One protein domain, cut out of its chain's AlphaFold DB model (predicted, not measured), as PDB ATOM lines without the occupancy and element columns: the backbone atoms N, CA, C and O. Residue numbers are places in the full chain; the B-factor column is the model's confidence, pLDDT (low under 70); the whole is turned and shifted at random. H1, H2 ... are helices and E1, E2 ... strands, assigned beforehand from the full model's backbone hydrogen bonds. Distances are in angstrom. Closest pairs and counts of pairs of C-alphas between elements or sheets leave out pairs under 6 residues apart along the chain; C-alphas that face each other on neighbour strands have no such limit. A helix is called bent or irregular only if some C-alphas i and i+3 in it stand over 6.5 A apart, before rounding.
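What this domain is: This is residues 43 to 189 of the 565 residues of an uncharacterized protein of Blautia sp. OM05-6 (UniProt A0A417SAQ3). The chain winds in stacked turns, a short solenoid of strands from E3 to E12, with the one helix, H1, lying along one side of the stack. At one end the hairpin E1 and E2 closes off the stack, with E1 beside the helix's last turns; at the other end E12 folds over from one wall of the stack to the other. The printed part has 147 residues, with H1 first and then twelve named strands, E1 to E12. They form one mixed sheet in the order E1 E2 E3 E4 E6 E8 E10 E12 E11 E9 E7 E5, and the class is mostly strand. The whole is compact, with a radius of gyration of the C-alphas of 14.3 A and spans of 45 by 31 by 24 A.

How they stand to each other: H1, residues 43 to 58, is on the twisted sheet, which curls round it. Its backbone has 10 of 12 O i to N i+4 pairs within hydrogen-bond range, and it is only just irregular: C-alphas 54 and 57 are 6.8 A apart. E1, residues 63 to 65, comes closest to H1 at the C-alphas of Ala 55 and Ile 64, 6.1 A. E1 and E2, residues 69 to 75, form an antiparallel hairpin, with N 64 and O 70 3.0 A apart. The other neighbour pairs are parallel. E3, residues 89 to 92, is the parallel neighbour of E2, with N 73 and O 89 2.8 A apart, within hydrogen-bond range. E4, residues 105 to 112, bends by 87 degrees at residue 108; E6, residues 124 to 130, is its neighbour, with N 106 and O 124 2.8 A apart. E8, residues 141 to 148, follows E6 across the sheet, with N 125 and O 141 2.8 A apart; the closest C-alphas of H1 and E8 are those of Gly 45 and Asp 147, 5.4 A. The sheet is a folded sheet, bent back on itself into two leaves that face each other: E1, E2, E3, E4, E6, E8 and E10, residues 163 to 166, face E11, residues 169 to 172, E9, residues 152 to 154, E7, residues 134 to 136, and E5, residues 116 to 118. E12, residues 177 to 188, is the hinge and bends by 145 degrees at residue 181. It pairs with E10, N 164 and O 180 being 2.9 A apart, and with E11, N 187 and O 170 being 2.8 A apart.

Where its parts are: H1 begins at C-alpha 43 (6.197, -1.511, -36.292) and is 23.7 A long. E2 is 19.0 A long, E4 16.9 A and E8 16.7 A. E12 ends at C-alpha 188 (18.349, 13.715, -48.736).

The domain as a whole: The two C-alphas farthest apart are those of Asn 61 and Gly 189, 45.1 A. The printed part has no cut. The links E2 to E3 and E3 to E4 are long. Mean pLDDT of the printed part is 92.7, and residues 77 to 78 are under 70.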
ATOM      1  N   TYR A  43       7.156  -0.489 -36.724       84.56
ATOM      2  CA  TYR A  43       6.197  -1.511 -36.292       84.56
ATOM      3  C   TYR A  43       6.028  -2.644 -37.312       84.56
ATOM      4  O   TYR A  43       6.004  -3.810 -36.920       84.56
ATOM      5  N   PHE A  44       5.927  -2.325 -38.609       82.38
ATOM      6  CA  PHE A  44       5.752  -3.337 -39.655       82.38
ATOM      7  C   PHE A  44       6.960  -4.271 -39.754       82.38
ATOM      8  O   PHE A  44       6.779  -5.485 -39.683       82.38
ATOM      9  N   GLY A  45       8.171  -3.711 -39.834       87.69
ATOM     10  CA  GLY A  45       9.414  -4.483 -39.885       87.69
ATOM     11  C   GLY A  45       9.605  -5.347 -38.640       87.69
ATOM     12  O   GLY A  45       9.782  -6.557 -38.750       87.69
ATOM     13  N   LYS A  46       9.447  -4.763 -37.445       89.88
ATOM     14  CA  LYS A  46       9.555  -5.493 -36.168       89.88
ATOM     15  C   LYS A  46       8.522  -6.613 -36.037       89.88
ATOM     16  O   LYS A  46       8.857  -7.714 -35.605       89.88
ATOM     17  N   SER A  47       7.272  -6.349 -36.419       90.88
ATOM     18  CA  SER A  47       6.207  -7.360 -36.376       90.88
ATOM     19  C   SER A  47       6.492  -8.500 -37.349       90.88
ATOM     20  O   SER A  47       6.350  -9.664 -36.980       90.88
ATOM     21  N   PHE A  48       6.934  -8.179 -38.567       92.88
ATOM     22  CA  PHE A  48       7.319  -9.172 -39.563       92.88
ATOM     23  C   PHE A  48       8.511 -10.018 -39.096       92.88
ATOM     24  O   PHE A  48       8.407 -11.243 -39.104       92.88
ATOM     25  N   SER A  49       9.584  -9.395 -38.596       93.81
ATOM     26  CA  SER A  49      10.738 -10.104 -38.021       93.81
ATOM     27  C   SER A  49      10.314 -11.062 -36.916       93.81
ATOM     28  O   SER A  49      10.663 -12.237 -36.941       93.81
ATOM     29  N   SER A  50       9.487 -10.588 -35.979       93.75
ATOM     30  CA  SER A  50       9.011 -11.410 -34.864       93.75
ATOM     31  C   SER A  50       8.181 -12.610 -35.331       93.75
ATOM     32  O   SER A  50       8.286 -13.690 -34.748       93.75
ATOM     33  N   LEU A  51       7.360 -12.445 -36.374       94.06
ATOM     34  CA  LEU A  51       6.600 -13.549 -36.965       94.06
ATOM     35  C   LEU A  51       7.526 -14.584 -37.612       94.06
ATOM     36  O   LEU A  51       7.362 -15.777 -37.363       94.06
ATOM     37  N   VAL A  52       8.511 -14.134 -38.393       93.19
ATOM     38  CA  VAL A  52       9.482 -15.019 -39.050       93.19
ATOM     39  C   VAL A  52      10.311 -15.777 -38.012       93.19
ATOM     40  O   VAL A  52      10.400 -16.997 -38.079       93.19
ATOM     41  N   GLU A  53      10.842 -15.097 -37.000       93.12
ATOM     42  CA  GLU A  53      11.646 -15.714 -35.936       93.12
ATOM     43  C   GLU A  53      10.892 -16.778 -35.139       93.12
ATOM     44  O   GLU A  53      11.478 -17.791 -34.763       93.12
ATOM     45  N   LYS A  54       9.593 -16.575 -34.897       94.25
ATOM     46  CA  LYS A  54       8.750 -17.570 -34.222       94.25
ATOM     47  C   LYS A  54       8.456 -18.780 -35.103       94.25
ATOM     48  O   LYS A  54       8.380 -19.887 -34.585       94.25
ATOM     49  N   ALA A  55       8.286 -18.575 -36.409       93.38
ATOM     50  CA  ALA A  55       7.939 -19.637 -37.352       93.38
ATOM     51  C   ALA A  55       9.158 -20.447 -37.833       93.38
ATOM     52  O   ALA A  55       9.025 -21.621 -38.172       93.38
ATOM     53  N   LEU A  56      10.348 -19.836 -37.850       90.75
ATOM     54  CA  LEU A  56      11.587 -20.440 -38.350       90.75
ATOM     55  C   LEU A  56      11.938 -21.799 -37.706       90.75
ATOM     56  O   LEU A  56      12.270 -22.719 -38.455       90.75
ATOM     57  N   PRO A  57      11.850 -21.989 -36.372       91.62
ATOM     58  CA  PRO A  57      12.124 -23.281 -35.737       91.62
ATOM     59  C   PRO A  57      11.163 -24.406 -36.150       91.62
ATOM     60  O   PRO A  57      11.510 -25.580 -36.035       91.62
ATOM     61  N   GLU A  58       9.961 -24.066 -36.618       90.44
ATOM     62  CA  GLU A  58       8.918 -25.023 -37.008       90.44
ATOM     63  C   GLU A  58       8.919 -25.339 -38.511       90.44
ATOM     64  O   GLU A  58       8.069 -26.098 -38.987       90.44
ATOM     65  N   MET A  59       9.867 -24.777 -39.269       90.62
ATOM     66  CA  MET A  59       9.957 -24.937 -40.717       90.62
ATOM     67  C   MET A  59      10.090 -26.411 -41.125       90.62
ATOM     68  O   MET A  59      10.967 -27.138 -40.656       90.62
ATOM     69  N   LYS A  60       9.232 -26.853 -42.054       87.50
ATOM     70  CA  LYS A  60       9.244 -28.218 -42.608       87.50
ATOM     71  C   LYS A  60       9.104 -28.170 -44.121       87.50
ATOM     72  O   LYS A  60       8.224 -27.488 -44.637       87.50
ATOM     73  N   ASN A  61       9.949 -28.924 -44.827       87.75
ATOM     74  CA  ASN A  61       9.918 -29.071 -46.289       87.75
ATOM     75  C   ASN A  61       9.832 -27.726 -47.046       87.75
ATOM     76  O   ASN A  61       9.007 -27.581 -47.945       87.75
ATOM     77  N   GLY A  62      10.627 -26.718 -46.660       89.06
ATOM     78  CA  GLY A  62      10.625 -25.425 -47.362       89.06
ATOM     79  C   GLY A  62       9.369 -24.578 -47.134       89.06
ATOM     80  O   GLY A  62       9.070 -23.713 -47.944       89.06
ATOM     81  N   THR A  63       8.579 -24.855 -46.092       91.69
ATOM     82  CA  THR A  63       7.322 -24.146 -45.815       91.69
ATOM     83  C   THR A  63       7.279 -23.693 -44.359       91.69
ATOM     84  O   THR A  63       7.676 -24.441 -43.460       91.69
ATOM     85  N   ILE A  64       6.754 -22.489 -44.125       93.19
ATOM     86  CA  ILE A  64       6.483 -21.952 -42.785       93.19
ATOM     87  C   ILE A  64       5.019 -21.527 -42.648       93.19
ATOM     88  O   ILE A  64       4.343 -21.239 -43.637       93.19
ATOM     89  N   MET A  65       4.524 -21.480 -41.410       90.19
ATOM     90  CA  MET A  65       3.211 -20.922 -41.090       90.19
ATOM     91  C   MET A  65       3.384 -19.509 -40.531       90.19
ATOM     92  O   MET A  65       3.886 -19.338 -39.424       90.19
ATOM     93  N   LEU A  66       2.953 -18.503 -41.294       87.44
ATOM     94  CA  LEU A  66       2.803 -17.132 -40.800       87.44
ATOM     95  C   LEU A  66       1.316 -16.882 -40.509       87.44
ATOM     96  O   LEU A  66       0.757 -17.453 -39.577       87.44
ATOM     97  N   SER A  67       0.638 -16.087 -41.338       83.81
ATOM     98  CA  SER A  67      -0.830 -15.993 -41.347       83.81
ATOM     99  C   SER A  67      -1.497 -17.146 -42.109       83.81
ATOM    100  O   SER A  67      -2.665 -17.453 -41.886       83.81
ATOM    101  N   ARG A  68      -0.749 -17.778 -43.017       88.62
ATOM    102  CA  ARG A  68      -1.083 -18.989 -43.771       88.62
ATOM    103  C   ARG A  68       0.213 -19.736 -44.100       88.62
ATOM    104  O   ARG A  68       1.299 -19.226 -43.816       88.62
ATOM    105  N   GLN A  69       0.098 -20.923 -44.695       90.19
ATOM    106  CA  GLN A  69       1.266 -21.635 -45.212       90.19
ATOM    107  C   GLN A  69       1.888 -20.853 -46.367       90.19
ATOM    108  O   GLN A  69       1.203 -20.515 -47.332       90.19
ATOM    109  N   GLU A  70       3.181 -20.582 -46.250       91.81
ATOM    110  CA  GLU A  70       3.976 -19.855 -47.235       91.81
ATOM    111  C   GLU A  70       5.212 -20.692 -47.582       91.81
ATOM    112  O   GLU A  70       5.880 -21.234 -46.695       91.81
ATOM    113  N   LYS A  71       5.495 -20.816 -48.882       93.31
ATOM    114  CA  LYS A  71       6.718 -21.447 -49.385       93.31
ATOM    115  C   LYS A  71       7.906 -20.512 -49.184       93.31
ATOM    116  O   LYS A  71       7.762 -19.292 -49.282       93.31
ATOM    117  N   VAL A  72       9.061 -21.101 -48.895       92.12
ATOM    118  CA  VAL A  72      10.284 -20.399 -48.520       92.12
ATOM    119  C   VAL A  72      11.454 -20.839 -49.387       92.12
ATOM    120  O   VAL A  72      11.699 -22.035 -49.553       92.12
ATOM    121  N   LEU A  73      12.223 -19.856 -49.847       91.69
ATOM    122  CA  LEU A  73      13.558 -20.029 -50.400       91.69
ATOM    123  C   LEU A  73      14.587 -19.609 -49.354       91.69
ATOM    124  O   LEU A  73      14.592 -18.466 -48.889       91.69
ATOM    125  N   GLU A  74      15.462 -20.538 -48.981       88.69
ATOM    126  CA  GLU A  74      16.628 -20.204 -48.171       88.69
ATOM    127  C   GLU A  74      17.753 -19.670 -49.059       88.69
ATOM    128  O   GLU A  74      18.095 -20.270 -50.080       88.69
ATOM    129  N   ALA A  75      18.321 -18.539 -48.646       83.81
ATOM    130  CA  ALA A  75      19.478 -17.935 -49.284       83.81
ATOM    131  C   ALA A  75      20.748 -18.222 -48.478       83.81
ATOM    132  O   ALA A  75      20.808 -17.924 -47.283       83.81
ATOM    133  N   ASP A  76      21.770 -18.762 -49.142       74.88
ATOM    134  CA  ASP A  76      23.074 -19.129 -48.573       74.88
ATOM    135  C   ASP A  76      24.208 -18.140 -48.926       74.88
ATOM    136  O   ASP A  76      25.349 -18.301 -48.491       74.88
ATOM    137  N   GLY A  77      23.873 -17.020 -49.575       65.88
ATOM    138  CA  GLY A  77      24.794 -15.930 -49.926       65.88
ATOM    139  C   GLY A  77      25.213 -15.969 -51.395       65.88
ATOM    140  O   GLY A  77      25.247 -17.028 -52.004       65.88
ATOM    141  N   ASN A  78      25.504 -14.799 -51.981       68.44
ATOM    142  CA  ASN A  78      25.818 -14.627 -53.414       68.44
ATOM    143  C   ASN A  78      24.913 -15.451 -54.349       68.44
ATOM    144  O   ASN A  78      25.383 -16.148 -55.246       68.44
ATOM    145  N   GLN A  79      23.603 -15.371 -54.114       74.88
ATOM    146  CA  GLN A  79      22.639 -16.231 -54.778       74.88
ATOM    147  C   GLN A  79      22.269 -15.711 -56.171       74.88
ATOM    148  O   GLN A  79      21.953 -14.529 -56.364       74.88
ATOM    149  N   GLU A  80      22.267 -16.625 -57.136       83.31
ATOM    150  CA  GLU A  80      21.647 -16.442 -58.446       83.31
ATOM    151  C   GLU A  80      20.248 -17.067 -58.434       83.31
ATOM    152  O   GLU A  80      20.071 -18.214 -58.021       83.31
ATOM    153  N   PHE A  81      19.241 -16.319 -58.886       87.12
ATOM    154  CA  PHE A  81      17.872 -16.816 -58.996       87.12
ATOM    155  C   PHE A  81      17.649 -17.360 -60.408       87.12
ATOM    156  O   PHE A  81      17.878 -16.680 -61.389       87.12
ATOM    157  N   ALA A  82      17.210 -18.607 -60.567       82.00
ATOM    158  CA  ALA A  82      17.027 -19.163 -61.915       82.00
ATOM    159  C   ALA A  82      15.842 -18.538 -62.683       82.00
ATOM    160  O   ALA A  82      15.711 -18.750 -63.887       82.00
ATOM    161  N   GLN A  83      14.959 -17.822 -61.983       89.38
ATOM    162  CA  GLN A  83      13.726 -17.256 -62.520       89.38
ATOM    163  C   GLN A  83      13.657 -15.755 -62.207       89.38
ATOM    164  O   GLN A  83      14.028 -15.362 -61.099       89.38
ATOM    165  N   PRO A  84      13.159 -14.931 -63.149       88.88
ATOM    166  CA  PRO A  84      13.038 -13.490 -62.950       88.88
ATOM    167  C   PRO A  84      11.947 -13.130 -61.935       88.88
ATOM    168  O   PRO A  84      12.135 -12.212 -61.144       88.88
ATOM    169  N   ASP A  85      10.833 -13.867 -61.905       93.56
ATOM    170  CA  ASP A  85       9.765 -13.689 -60.919       93.56
ATOM    171  C   ASP A  85       9.927 -14.694 -59.770       93.56
ATOM    172  O   ASP A  85       9.930 -15.909 -59.969       93.56
ATOM    173  N   ILE A  86      10.051 -14.177 -58.551       94.31
ATOM    174  CA  ILE A  86      10.291 -14.949 -57.333       94.31
ATOM    175  C   ILE A  86       9.035 -14.842 -56.468       94.31
ATOM    176  O   ILE A  86       8.763 -13.812 -55.842       94.31
ATOM    177  N   GLU A  87       8.238 -15.911 -56.474       93.81
ATOM    178  CA  GLU A  87       6.926 -15.975 -55.811       93.81
ATOM    179  C   GLU A  87       6.962 -16.456 -54.355       93.81
ATOM    180  O   GLU A  87       5.942 -16.389 -53.662       93.81
ATOM    181  N   ASP A  88       8.119 -16.923 -53.889       94.06
ATOM    182  CA  ASP A  88       8.316 -17.499 -52.560       94.06
ATOM    183  C   ASP A  88       8.920 -16.477 -51.582       94.06
ATOM    184  O   ASP A  88       9.630 -15.550 -51.978       94.06
ATOM    185  N   LEU A  89       8.654 -16.657 -50.283       94.06
ATOM    186  CA  LEU A  89       9.281 -15.864 -49.223       94.06
ATOM    187  C   LEU A  89      10.784 -16.161 -49.184       94.06
ATOM    188  O   LEU A  89      11.177 -17.322 -49.104       94.06
ATOM    189  N   VAL A  90      11.630 -15.133 -49.174       94.81
ATOM    190  CA  VAL A  90      13.087 -15.331 -49.118       94.81
ATOM    191  C   VAL A  90      13.595 -15.124 -47.698       94.81
ATOM    192  O   VAL A  90      13.327 -14.090 -47.082       94.81
ATOM    193  N   ILE A  91      14.358 -16.090 -47.186       94.31
ATOM    194  CA  ILE A  91      14.989 -16.026 -45.864       94.31
ATOM    195  C   ILE A  91      16.500 -16.225 -46.015       94.31
ATOM    196  O   ILE A  91      16.968 -17.316 -46.339       94.31
ATOM    197  N   ALA A  92      17.271 -15.181 -45.715       93.38
ATOM    198  CA  ALA A  92      18.729 -15.217 -45.662       93.38
ATOM    199  C   ALA A  92      19.207 -15.310 -44.206       93.38
ATOM    200  O   ALA A  92      19.109 -14.348 -43.436       93.38
ATOM    201  N   ARG A  93      19.725 -16.483 -43.824       89.62
ATOM    202  CA  ARG A  93      20.230 -16.751 -42.468       89.62
ATOM    203  C   ARG A  93      21.747 -16.760 -42.460       89.62
ATOM    204  O   ARG A  93      22.366 -17.344 -43.341       89.62
ATOM    205  N   ASN A  94      22.351 -16.142 -41.448       87.31
ATOM    206  CA  ASN A  94      23.807 -16.118 -41.239       87.31
ATOM    207  C   ASN A  94      24.680 -15.583 -42.397       87.31
ATOM    208  O   ASN A  94      25.903 -15.626 -42.290       87.31
ATOM    209  N   THR A  95      24.095 -15.026 -43.457       88.81
ATOM    210  CA  THR A  95      24.801 -14.587 -44.667       88.81
ATOM    211  C   THR A  95      24.284 -13.240 -45.155       88.81
ATOM    212  O   THR A  95      23.145 -12.875 -44.865       88.81
ATOM    213  N   VAL A  96      25.125 -12.502 -45.882       90.94
ATOM    214  CA  VAL A  96      24.731 -11.255 -46.552       90.94
ATOM    215  C   VAL A  96      23.859 -11.603 -47.752       90.94
ATOM    216  O   VAL A  96      24.264 -12.371 -48.627       90.94
ATOM    217  N   PHE A  97      22.663 -11.023 -47.808       94.81
ATOM    218  CA  PHE A  97      21.758 -11.209 -48.929       94.81
ATOM    219  C   PHE A  97      22.130 -10.249 -50.060       94.81
ATOM    220  O   PHE A  97      22.003  -9.037 -49.908       94.81
ATOM    221  N   CYS A  98      22.609 -10.779 -51.184       93.62
ATOM    222  CA  CYS A  98      23.026  -9.983 -52.337       93.62
ATOM    223  C   CYS A  98      22.687 -10.727 -53.642       93.62
ATOM    224  O   CYS A  98      23.475 -11.583 -54.063       93.62
ATOM    225  N   PRO A  99      21.518 -10.468 -54.263       92.25
ATOM    226  CA  PRO A  99      21.167 -11.072 -55.545       92.25
ATOM    227  C   PRO A  99      22.136 -10.634 -56.651       92.25
ATOM    228  O   PRO A  99      22.475  -9.456 -56.766       92.25
ATOM    229  N   GLN A 100      22.570 -11.585 -57.483       89.88
ATOM    230  CA  GLN A 100      23.586 -11.337 -58.520       89.88
ATOM    231  C   GLN A 100      23.024 -11.031 -59.916       89.88
ATOM    232  O   GLN A 100      23.779 -10.618 -60.800       89.88
ATOM    233  N   GLN A 101      21.714 -11.176 -60.114       90.19
ATOM    234  CA  GLN A 101      21.054 -10.954 -61.402       90.19
ATOM    235  C   GLN A 101      20.287  -9.630 -61.458       90.19
ATOM    236  O   GLN A 101      19.786  -9.145 -60.443       90.19
ATOM    237  N   ASN A 102      20.200  -9.070 -62.666       89.25
ATOM    238  CA  ASN A 102      19.343  -7.927 -62.983       89.25
ATOM    239  C   ASN A 102      17.896  -8.388 -63.216       89.25
ATOM    240  O   ASN A 102      17.649  -9.578 -63.409       89.25
ATOM    241  N   ASP A 103      16.965  -7.432 -63.247       90.56
ATOM    242  CA  ASP A 103      15.575  -7.655 -63.679       90.56
ATOM    243  C   ASP A 103      14.822  -8.715 -62.846       90.56
ATOM    244  O   ASP A 103      13.984  -9.461 -63.354       90.56
ATOM    245  N   LEU A 104      15.117  -8.775 -61.543       94.19
ATOM    246  CA  LEU A 104      14.435  -9.660 -60.597       94.19
ATOM    247  C   LEU A 104      13.191  -9.006 -59.999       94.19
ATOM    248  O   LEU A 104      13.192  -7.826 -59.647       94.19
ATOM    249  N   HIS A 105      12.152  -9.804 -59.781       96.19
ATOM    250  CA  HIS A 105      10.903  -9.372 -59.178       96.19
ATOM    251  C   HIS A 105      10.491 -10.285 -58.025       96.19
ATOM    252  O   HIS A 105      10.018 -11.402 -58.210       96.19
ATOM    253  N   PHE A 106      10.622  -9.771 -56.808       96.50
ATOM    254  CA  PHE A 106      10.239 -10.466 -55.588       96.50
ATOM    255  C   PHE A 106       8.788 -10.130 -55.233       96.50
ATOM    256  O   PHE A 106       8.481  -9.045 -54.730       96.50
ATOM    257  N   GLN A 107       7.889 -11.084 -55.476       94.88
ATOM    258  CA  GLN A 107       6.443 -10.967 -55.228       94.88
ATOM    259  C   GLN A 107       6.074 -11.165 -53.746       94.88
ATOM    260  O   GLN A 107       4.925 -10.948 -53.328       94.88
ATOM    261  N   LYS A 108       7.044 -11.596 -52.935       94.19
ATOM    262  CA  LYS A 108       6.935 -11.830 -51.492       94.19
ATOM    263  C   LYS A 108       7.995 -11.064 -50.719       94.19
ATOM    264  O   LYS A 108       8.894 -10.451 -51.288       94.19
ATOM    265  N   GLU A 109       7.814 -11.057 -49.406       94.94
ATOM    266  CA  GLU A 109       8.702 -10.409 -48.460       94.94
ATOM    267  C   GLU A 109      10.084 -11.090 -48.403       94.94
ATOM    268  O   GLU A 109      10.230 -12.297 -48.604       94.94
ATOM    269  N   ILE A 110      11.109 -10.299 -48.096       96.31
ATOM    270  CA  ILE A 110      12.478 -10.773 -47.879       96.31
ATOM    271  C   ILE A 110      12.844 -10.533 -46.416       96.31
ATOM    272  O   ILE A 110      12.651  -9.435 -45.895       96.31
ATOM    273  N   TYR A 111      13.397 -11.550 -45.763       96.69
ATOM    274  CA  TYR A 111      13.945 -11.467 -44.414       96.69
ATOM    275  C   TYR A 111      15.446 -11.771 -44.437       96.69
ATOM    276  O   TYR A 111      15.857 -12.831 -44.910       96.69
ATOM    277  N   SER A 112      16.260 -10.864 -43.894       96.00
ATOM    278  CA  SER A 112      17.711 -11.031 -43.786       96.00
ATOM    279  C   SER A 112      18.210 -10.813 -42.356       96.00
ATOM    280  O   SER A 112      17.945  -9.782 -41.734       96.00
ATOM    281  N   GLU A 113      18.989 -11.764 -41.837       95.31
ATOM    282  CA  GLU A 113      19.671 -11.625 -40.540       95.31
ATOM    283  C   GLU A 113      20.949 -10.776 -40.609       95.31
ATOM    284  O   GLU A 113      21.434 -10.286 -39.583       95.31
ATOM    285  N   LYS A 114      21.530 -10.635 -41.805       95.12
ATOM    286  CA  LYS A 114      22.692  -9.778 -42.080       95.12
ATOM    287  C   LYS A 114      22.295  -8.664 -43.047       95.12
ATOM    288  O   LYS A 114      21.111  -8.400 -43.234       95.12
ATOM    289  N   ASP A 115      23.281  -7.996 -43.640       95.44
ATOM    290  CA  ASP A 115      23.032  -6.940 -44.617       95.44
ATOM    291  C   ASP A 115      22.249  -7.475 -45.824       95.44
ATOM    292  O   ASP A 115      22.465  -8.608 -46.257       95.44
ATOM    293  N   ALA A 116      21.366  -6.642 -46.372       96.06
ATOM    294  CA  ALA A 116      20.656  -6.900 -47.620       96.06
ATOM    295  C   ALA A 116      21.061  -5.844 -48.656       96.06
ATOM    296  O   ALA A 116      20.814  -4.653 -48.463       96.06
ATOM    297  N   LEU A 117      21.719  -6.275 -49.731       95.31
ATOM    298  CA  LEU A 117      22.372  -5.419 -50.718       95.31
ATOM    299  C   LEU A 117      21.774  -5.669 -52.105       95.31
ATOM    300  O   LEU A 117      22.037  -6.692 -52.732       95.31
ATOM    301  N   PHE A 118      21.000  -4.718 -52.614       95.06
ATOM    302  CA  PHE A 118      20.382  -4.778 -53.938       95.06
ATOM    303  C   PHE A 118      21.170  -3.899 -54.907       95.06
ATOM    304  O   PHE A 118      20.788  -2.770 -55.189       95.06
ATOM    305  N   VAL A 119      22.315  -4.402 -55.374       91.75
ATOM    306  CA  VAL A 119      23.272  -3.638 -56.205       91.75
ATOM    307  C   VAL A 119      23.015  -3.733 -57.712       91.75
ATOM    308  O   VAL A 119      23.675  -3.052 -58.492       91.75
ATOM    309  N   LYS A 120      22.102  -4.612 -58.134       92.44
ATOM    310  CA  LYS A 120      21.750  -4.851 -59.539       92.44
ATOM    311  C   LYS A 120      20.566  -3.984 -59.958       92.44
ATOM    312  O   LYS A 120      19.760  -3.590 -59.120       92.44
ATOM    313  N   GLU A 121      20.475  -3.689 -61.251       86.31
ATOM    314  CA  GLU A 121      19.462  -2.770 -61.782       86.31
ATOM    315  C   GLU A 121      18.101  -3.453 -61.987       86.31
ATOM    316  O   GLU A 121      18.009  -4.674 -62.153       86.31
ATOM    317  N   ASN A 122      17.041  -2.635 -62.004       85.94
ATOM    318  CA  ASN A 122      15.653  -3.028 -62.279       85.94
ATOM    319  C   ASN A 122      15.068  -4.080 -61.323       85.94
ATOM    320  O   ASN A 122      14.137  -4.804 -61.688       85.94
ATOM    321  N   ILE A 123      15.566  -4.168 -60.088       95.00
ATOM    322  CA  ILE A 123      14.978  -5.064 -59.092       95.00
ATOM    323  C   ILE A 123      13.668  -4.470 -58.560       95.00
ATOM    324  O   ILE A 123      13.611  -3.321 -58.111       95.00
ATOM    325  N   ARG A 124      12.616  -5.290 -58.550       97.19
ATOM    326  CA  ARG A 124      11.319  -4.982 -57.941       97.19
ATOM    327  C   ARG A 124      11.123  -5.787 -56.666       97.19
ATOM    328  O   ARG A 124      11.233  -7.009 -56.676       97.19
ATOM    329  N   LEU A 125      10.794  -5.108 -55.574       96.38
ATOM    330  CA  LEU A 125      10.637  -5.695 -54.248       96.38
ATOM    331  C   LEU A 125       9.242  -5.426 -53.713       96.38
ATOM    332  O   LEU A 125       8.794  -4.281 -53.677       96.38
ATOM    333  N   ARG A 126       8.563  -6.454 -53.201       96.12
ATOM    334  CA  ARG A 126       7.329  -6.229 -52.449       96.12
ATOM    335  C   ARG A 126       7.598  -5.562 -51.105       96.12
ATOM    336  O   ARG A 126       6.995  -4.534 -50.803       96.12
ATOM    337  N   ALA A 127       8.449  -6.178 -50.294       96.44
ATOM    338  CA  ALA A 127       8.890  -5.653 -49.011       96.44
ATOM    339  C   ALA A 127      10.141  -6.388 -48.522       96.44
ATOM    340  O   ALA A 127      10.381  -7.536 -48.898       96.44
ATOM    341  N   VAL A 128      10.932  -5.730 -47.681       97.38
ATOM    342  CA  VAL A 128      12.206  -6.274 -47.201       97.38
ATOM    343  C   VAL A 128      12.509  -5.818 -45.779       97.38
ATOM    344  O   VAL A 128      12.333  -4.654 -45.425       97.38
ATOM    345  N   TYR A 129      12.989  -6.754 -44.966       97.75
ATOM    346  CA  TYR A 129      13.462  -6.509 -43.614       97.75
ATOM    347  C   TYR A 129      14.900  -7.008 -43.440       97.75
ATOM    348  O   TYR A 129      15.225  -8.133 -43.826       97.75
ATOM    349  N   SER A 130      15.740  -6.184 -42.813       97.06
ATOM    350  CA  SER A 130      17.124  -6.513 -42.467       97.06
ATOM    351  C   SER A 130      17.407  -6.242 -40.989       97.06
ATOM    352  O   SER A 130      17.194  -5.136 -40.491       97.06
ATOM    353  N   LYS A 131      17.987  -7.220 -40.287       96.25
ATOM    354  CA  LYS A 131      18.556  -7.013 -38.937       96.25
ATOM    355  C   LYS A 131      19.870  -6.235 -38.943       96.25
ATOM    356  O   LYS A 131      20.443  -5.948 -37.891       96.25
ATOM    357  N   LYS A 132      20.418  -5.954 -40.124       96.50
ATOM    358  CA  LYS A 132      21.615  -5.136 -40.285       96.50
ATOM    359  C   LYS A 132      21.304  -3.935 -41.150       96.50
ATOM    360  O   LYS A 132      20.392  -3.182 -40.810       96.50
ATOM    361  N   ARG A 133      22.086  -3.717 -42.199       97.00
ATOM    362  CA  ARG A 133      21.914  -2.599 -43.115       97.00
ATOM    363  C   ARG A 133      21.119  -3.038 -44.327       97.00
ATOM    364  O   ARG A 133      21.013  -4.231 -44.634       97.00
ATOM    365  N   LEU A 134      20.587  -2.049 -45.019       97.62
ATOM    366  CA  LEU A 134      19.944  -2.237 -46.301       97.62
ATOM    367  C   LEU A 134      20.545  -1.261 -47.309       97.62
ATOM    368  O   LEU A 134      20.748  -0.093 -46.987       97.62
ATOM    369  N   LEU A 135      20.821  -1.738 -48.519       96.94
ATOM    370  CA  LEU A 135      21.311  -0.910 -49.614       96.94
ATOM    371  C   LEU A 135      20.470  -1.151 -50.863       96.94
ATOM    372  O   LEU A 135      20.377  -2.283 -51.338       96.94
ATOM    373  N   PHE A 136      19.898  -0.083 -51.404       96.88
ATOM    374  CA  PHE A 136      19.281  -0.039 -52.722       96.88
ATOM    375  C   PHE A 136      20.225   0.682 -53.680       96.88
ATOM    376  O   PHE A 136      20.548   1.847 -53.464       96.88
ATOM    377  N   GLY A 137      20.686  -0.029 -54.710       92.81
ATOM    378  CA  GLY A 137      21.392   0.546 -55.851       92.81
ATOM    379  C   GLY A 137      20.452   1.385 -56.715       92.81
ATOM    380  O   GLY A 137      19.432   1.871 -56.243       92.81
ATOM    381  N   ASN A 138      20.781   1.554 -57.992       92.00
ATOM    382  CA  ASN A 138      19.977   2.395 -58.876       92.00
ATOM    383  C   ASN A 138      18.711   1.679 -59.363       92.00
ATOM    384  O   ASN A 138      18.729   0.469 -59.606       92.00
ATOM    385  N   LYS A 139      17.640   2.450 -59.600       93.25
ATOM    386  CA  LYS A 139      16.408   1.975 -60.265       93.25
ATOM    387  C   LYS A 139      15.736   0.795 -59.559       93.25
ATOM    388  O   LYS A 139      15.153  -0.087 -60.197       93.25
ATOM    389  N   ILE A 140      15.813   0.772 -58.232       96.19
ATOM    390  CA  ILE A 140      15.082  -0.188 -57.409       96.19
ATOM    391  C   ILE A 140      13.641   0.290 -57.258       96.19
ATOM    392  O   ILE A 140      13.382   1.470 -57.031       96.19
ATOM    393  N   ARG A 141      12.687  -0.637 -57.352       97.75
ATOM    394  CA  ARG A 141      11.270  -0.337 -57.138       97.75
ATOM    395  C   ARG A 141      10.704  -1.157 -55.995       97.75
ATOM    396  O   ARG A 141      10.536  -2.369 -56.106       97.75
ATOM    397  N   LEU A 142      10.364  -0.480 -54.914       97.06
ATOM    398  CA  LEU A 142       9.735  -1.025 -53.727       97.06
ATOM    399  C   LEU A 142       8.223  -0.787 -53.790       97.06
ATOM    400  O   LEU A 142       7.768   0.329 -53.990       97.06
ATOM    401  N   LEU A 143       7.425  -1.837 -53.607       95.19
ATOM    402  CA  LEU A 143       5.964  -1.738 -53.706       95.19
ATOM    403  C   LEU A 143       5.295  -1.376 -52.380       95.19
ATOM    404  O   LEU A 143       4.221  -0.785 -52.384       95.19
ATOM    405  N   ARG A 144       5.865  -1.794 -51.243       94.75
ATOM    406  CA  ARG A 144       5.259  -1.568 -49.924       94.75
ATOM    407  C   ARG A 144       6.237  -0.931 -48.960       94.75
ATOM    408  O   ARG A 144       6.149   0.264 -48.725       94.75
ATOM    409  N   TRP A 145       7.113  -1.720 -48.347       95.81
ATOM    410  CA  TRP A 145       7.918  -1.213 -47.246       95.81
ATOM    411  C   TRP A 145       9.294  -1.858 -47.145       95.81
ATOM    412  O   TRP A 145       9.470  -3.031 -47.468       95.81
ATOM    413  N   ALA A 146      10.255  -1.085 -46.655       97.50
ATOM    414  CA  ALA A 146      11.593  -1.545 -46.326       97.50
ATOM    415  C   ALA A 146      11.955  -1.082 -44.918       97.50
ATOM    416  O   ALA A 146      11.693   0.064 -44.558       97.50
ATOM    417  N   ASP A 147      12.543  -1.975 -44.126       97.75
ATOM    418  CA  ASP A 147      12.988  -1.658 -42.772       97.75
ATOM    419  C   ASP A 147      14.346  -2.295 -42.466       97.75
ATOM    420  O   ASP A 147      14.575  -3.469 -42.771       97.75
ATOM    421  N   ALA A 148      15.232  -1.524 -41.837       97.50
ATOM    422  CA  ALA A 148      16.511  -2.015 -41.337       97.50
ATOM    423  C   ALA A 148      16.730  -1.635 -39.866       97.50
ATOM    424  O   ALA A 148      16.366  -0.541 -39.426       97.50
ATOM    425  N   GLU A 149      17.346  -2.530 -39.089       95.81
ATOM    426  CA  GLU A 149      17.738  -2.223 -37.705       95.81
ATOM    427  C   GLU A 149      18.826  -1.164 -37.600       95.81
ATOM    428  O   GLU A 149      18.783  -0.361 -36.670       95.81
ATOM    429  N   HIS A 150      19.727  -1.133 -38.577       95.94
ATOM    430  CA  HIS A 150      20.770  -0.126 -38.717       95.94
ATOM    431  C   HIS A 150      20.438   0.789 -39.908       95.94
ATOM    432  O   HIS A 150      19.265   1.055 -40.171       95.94
ATOM    433  N   ALA A 151      21.437   1.283 -40.638       95.94
ATOM    434  CA  ALA A 151      21.256   2.197 -41.765       95.94
ATOM    435  C   ALA A 151      20.521   1.593 -42.983       95.94
ATOM    436  O   ALA A 151      20.735   0.430 -43.342       95.94
ATOM    437  N   VAL A 152      19.732   2.428 -43.668       97.94
ATOM    438  CA  VAL A 152      19.274   2.182 -45.046       97.94
ATOM    439  C   VAL A 152      19.916   3.213 -45.965       97.94
ATOM    440  O   VAL A 152      19.889   4.413 -45.695       97.94
ATOM    441  N   VAL A 153      20.475   2.733 -47.065       97.56
ATOM    442  CA  VAL A 153      21.143   3.540 -48.078       97.56
ATOM    443  C   VAL A 153      20.439   3.340 -49.411       97.56
ATOM    444  O   VAL A 153      20.188   2.206 -49.810       97.56
ATOM    445  N   VAL A 154      20.127   4.430 -50.099       96.69
ATOM    446  CA  VAL A 154      19.455   4.434 -51.398       96.69
ATOM    447  C   VAL A 154      20.260   5.308 -52.348       96.69
ATOM    448  O   VAL A 154      20.514   6.470 -52.036       96.69
ATOM    449  N   TYR A 155      20.656   4.753 -53.492       94.06
ATOM    450  CA  TYR A 155      21.305   5.512 -54.563       94.06
ATOM    451  C   TYR A 155      20.263   6.314 -55.358       94.06
ATOM    452  O   TYR A 155      19.521   7.090 -54.758       94.06
ATOM    453  N   ASP A 156      20.208   6.178 -56.684       92.38
ATOM    454  CA  ASP A 156      19.462   7.095 -57.540       92.38
ATOM    455  C   ASP A 156      18.278   6.409 -58.249       92.38
ATOM    456  O   ASP A 156      18.256   5.193 -58.470       92.38
ATOM    457  N   GLU A 157      17.293   7.217 -58.644       93.81
ATOM    458  CA  GLU A 157      16.162   6.815 -59.499       93.81
ATOM    459  C   GLU A 157      15.302   5.663 -58.936       93.81
ATOM    460  O   GLU A 157      14.715   4.884 -59.691       93.81
ATOM    461  N   CYS A 158      15.215   5.525 -57.610       95.75
ATOM    462  CA  CYS A 158      14.392   4.504 -56.967       95.75
ATOM    463  C   CYS A 158      12.965   4.985 -56.678       95.75
ATOM    464  O   CYS A 158      12.709   6.144 -56.350       95.75
ATOM    465  N   ASP A 159      12.032   4.038 -56.717       97.75
ATOM    466  CA  ASP A 159      10.673   4.188 -56.199       97.75
ATOM    467  C   ASP A 159      10.603   3.474 -54.849       97.75
ATOM    468  O   ASP A 159      10.732   2.253 -54.778       97.75
ATOM    469  N   LEU A 160      10.466   4.241 -53.768       97.00
ATOM    470  CA  LEU A 160      10.543   3.748 -52.394       97.00
ATOM    471  C   LEU A 160       9.189   3.301 -51.821       97.00
ATOM    472  O   LEU A 160       9.094   2.994 -50.630       97.00
ATOM    473  N   GLY A 161       8.145   3.229 -52.649       93.69
ATOM    474  CA  GLY A 161       6.844   2.705 -52.249       93.69
ATOM    475  C   GLY A 161       6.202   3.488 -51.103       93.69
ATOM    476  O   GLY A 161       6.283   4.716 -51.033       93.69
ATOM    477  N   GLU A 162       5.535   2.767 -50.199       92.56
ATOM    478  CA  GLU A 162       4.736   3.359 -49.117       92.56
ATOM    479  C   GLU A 162       5.597   3.837 -47.943       92.56
ATOM    480  O   GLU A 162       5.325   4.880 -47.346       92.56
ATOM    481  N   ARG A 163       6.614   3.056 -47.552       94.06
ATOM    482  CA  ARG A 163       7.402   3.351 -46.348       94.06
ATOM    483  C   ARG A 163       8.819   2.801 -46.381       94.06
ATOM    484  O   ARG A 163       9.013   1.596 -46.500       94.06
ATOM    485  N   VAL A 164       9.788   3.652 -46.071       97.19
ATOM    486  CA  VAL A 164      11.156   3.228 -45.753       97.19
ATOM    487  C   VAL A 164      11.519   3.676 -44.347       97.19
ATOM    488  O   VAL A 164      11.302   4.830 -43.978       97.19
ATOM    489  N   SER A 165      12.055   2.757 -43.548       96.81
ATOM    490  CA  SER A 165      12.456   3.034 -42.173       96.81
ATOM    491  C   SER A 165      13.819   2.462 -41.800       96.81
ATOM    492  O   SER A 165      14.227   1.396 -42.258       96.81
ATOM    493  N   SER A 166      14.522   3.173 -40.921       95.94
ATOM    494  CA  SER A 166      15.802   2.762 -40.347       95.94
ATOM    495  C   SER A 166      15.818   3.010 -38.841       95.94
ATOM    496  O   SER A 166      15.191   3.945 -38.340       95.94
ATOM    497  N   GLY A 167      16.532   2.157 -38.102       92.56
ATOM    498  CA  GLY A 167      16.811   2.375 -36.683       92.56
ATOM    499  C   GLY A 167      17.890   3.419 -36.392       92.56
ATOM    500  O   GLY A 167      17.952   3.888 -35.260       92.56
ATOM    501  N   GLU A 168      18.707   3.793 -37.378       93.12
ATOM    502  CA  GLU A 168      19.855   4.694 -37.201       93.12
ATOM    503  C   GLU A 168      19.799   5.882 -38.166       93.12
ATOM    504  O   GLU A 168      19.673   7.023 -37.728       93.12
ATOM    505  N   GLN A 169      19.873   5.629 -39.476       94.19
ATOM    506  CA  GLN A 169      19.927   6.681 -40.487       94.19
ATOM    507  C   GLN A 169      19.415   6.231 -41.860       94.19
ATOM    508  O   GLN A 169      19.585   5.075 -42.260       94.19
ATOM    509  N   LEU A 170      18.847   7.181 -42.602       96.50
ATOM    510  CA  LEU A 170      18.565   7.071 -44.032       96.50
ATOM    511  C   LEU A 170      19.515   7.984 -44.807       96.50
ATOM    512  O   LEU A 170      19.635   9.161 -44.472       96.50
ATOM    513  N   VAL A 171      20.129   7.465 -45.867       96.69
ATOM    514  CA  VAL A 171      20.842   8.279 -46.862       96.69
ATOM    515  C   VAL A 171      20.243   7.998 -48.226       96.69
ATOM    516  O   VAL A 171      20.207   6.841 -48.641       96.69
ATOM    517  N   ILE A 172      19.732   9.034 -48.887       96.44
ATOM    518  CA  ILE A 172      18.988   8.906 -50.140       96.44
ATOM    519  C   ILE A 172      19.559   9.870 -51.182       96.44
ATOM    520  O   ILE A 172      19.611  11.081 -50.953       96.44
ATOM    521  N   GLY A 173      19.951   9.319 -52.330       93.44
ATOM    522  CA  GLY A 173      20.442  10.056 -53.489       93.44
ATOM    523  C   GLY A 173      19.341  10.775 -54.274       93.44
ATOM    524  O   GLY A 173      18.278  11.126 -53.752       93.44
ATOM    525  N   PHE A 174      19.579  10.987 -55.561       92.25
ATOM    526  CA  PHE A 174      18.774  11.840 -56.432       92.25
ATOM    527  C   PHE A 174      17.780  11.060 -57.299       92.25
ATOM    528  O   PHE A 174      17.950   9.885 -57.603       92.25
ATOM    529  N   GLY A 175      16.724  11.737 -57.748       91.44
ATOM    530  CA  GLY A 175      15.710  11.160 -58.634       91.44
ATOM    531  C   GLY A 175      14.802  10.132 -57.955       91.44
ATOM    532  O   GLY A 175      14.038   9.455 -58.637       91.44
ATOM    533  N   ASN A 176      14.880  10.003 -56.630       95.50
ATOM    534  CA  ASN A 176      14.061   9.068 -55.874       95.50
ATOM    535  C   ASN A 176      12.671   9.645 -55.594       95.50
ATOM    536  O   ASN A 176      12.525  10.848 -55.344       95.50
ATOM    537  N   ILE A 177      11.669   8.765 -55.572       97.69
ATOM    538  CA  ILE A 177      10.304   9.079 -55.140       97.69
ATOM    539  C   ILE A 177       9.932   8.286 -53.887       97.69
ATOM    540  O   ILE A 177      10.371   7.149 -53.711       97.69
ATOM    541  N   PHE A 178       9.134   8.879 -53.000       97.06
ATOM    542  CA  PHE A 178       8.762   8.274 -51.715       97.06
ATOM    543  C   PHE A 178       7.385   8.742 -51.223       97.06
ATOM    544  O   PHE A 178       6.864   9.741 -51.704       97.06
ATOM    545  N   HIS A 179       6.823   8.061 -50.220       94.56
ATOM    546  CA  HIS A 179       5.645   8.540 -49.475       94.56
ATOM    547  C   HIS A 179       5.966   8.820 -48.006       94.56
ATOM    548  O   HIS A 179       5.685   9.904 -47.499       94.56
ATOM    549  N   SER A 180       6.570   7.851 -47.311       95.06
ATOM    550  CA  SER A 180       6.961   7.989 -45.905       95.06
ATOM    551  C   SER A 180       8.399   7.543 -45.674       95.06
ATOM    552  O   SER A 180       8.768   6.418 -46.017       95.06
ATOM    553  N   LEU A 181       9.181   8.390 -45.013       96.62
ATOM    554  CA  LEU A 181      10.544   8.104 -44.584       96.62
ATOM    555  C   LEU A 181      10.646   8.252 -43.067       96.62
ATOM    556  O   LEU A 181      10.072   9.170 -42.477       96.62
ATOM    557  N   TYR A 182      11.390   7.350 -42.434       94.69
ATOM    558  CA  TYR A 182      11.658   7.425 -41.004       94.69
ATOM    559  C   TYR A 182      13.079   7.013 -40.644       94.69
ATOM    560  O   TYR A 182      13.482   5.876 -40.891       94.69
ATOM    561  N   ALA A 183      13.783   7.905 -39.955       94.38
ATOM    562  CA  ALA A 183      14.963   7.571 -39.171       94.38
ATOM    563  C   ALA A 183      15.264   8.669 -38.150       94.38
ATOM    564  O   ALA A 183      14.801   9.798 -38.310       94.38
ATOM    565  N   PRO A 184      16.095   8.374 -37.135       92.31
ATOM    566  CA  PRO A 184      16.697   9.413 -36.305       92.31
ATOM    567  C   PRO A 184      17.363  10.525 -37.128       92.31
ATOM    568  O   PRO A 184      17.245  11.694 -36.775       92.31
ATOM    569  N   VAL A 185      18.010  10.165 -38.245       93.81
ATOM    570  CA  VAL A 185      18.620  11.107 -39.195       93.81
ATOM    571  C   VAL A 185      18.305  10.685 -40.630       93.81
ATOM    572  O   VAL A 185      18.547   9.540 -41.009       93.81
ATOM    573  N   ILE A 186      17.788  11.603 -41.441       96.06
ATOM    574  CA  ILE A 186      17.518  11.410 -42.869       96.06
ATOM    575  C   ILE A 186      18.331  12.439 -43.654       96.06
ATOM    576  O   ILE A 186      18.136  13.643 -43.501       96.06
ATOM    577  N   ARG A 187      19.228  11.948 -44.506       95.38
ATOM    578  CA  ARG A 187      20.026  12.727 -45.456       95.38
ATOM    579  C   ARG A 187      19.445  12.570 -46.851       95.38
ATOM    580  O   ARG A 187      19.315  11.445 -47.339       95.38
ATOM    581  N   LEU A 188      19.088  13.684 -47.475       95.62
ATOM    582  CA  LEU A 188      18.349  13.715 -48.736       95.62
ATOM    583  C   LEU A 188      19.148  14.483 -49.785       95.62
ATOM    584  O   LEU A 188      19.633  15.583 -49.529       95.62
ATOM    585  N   GLY A 189      19.275  13.897 -50.973       91.56
ATOM    586  CA  GLY A 189      20.042  14.482 -52.068       91.56
ATOM    587  C   GLY A 189      21.536  14.503 -51.761       91.56
ATOM    588  O   GLY A 189      22.178  15.533 -51.950       91.56
TER     589      GLY A 189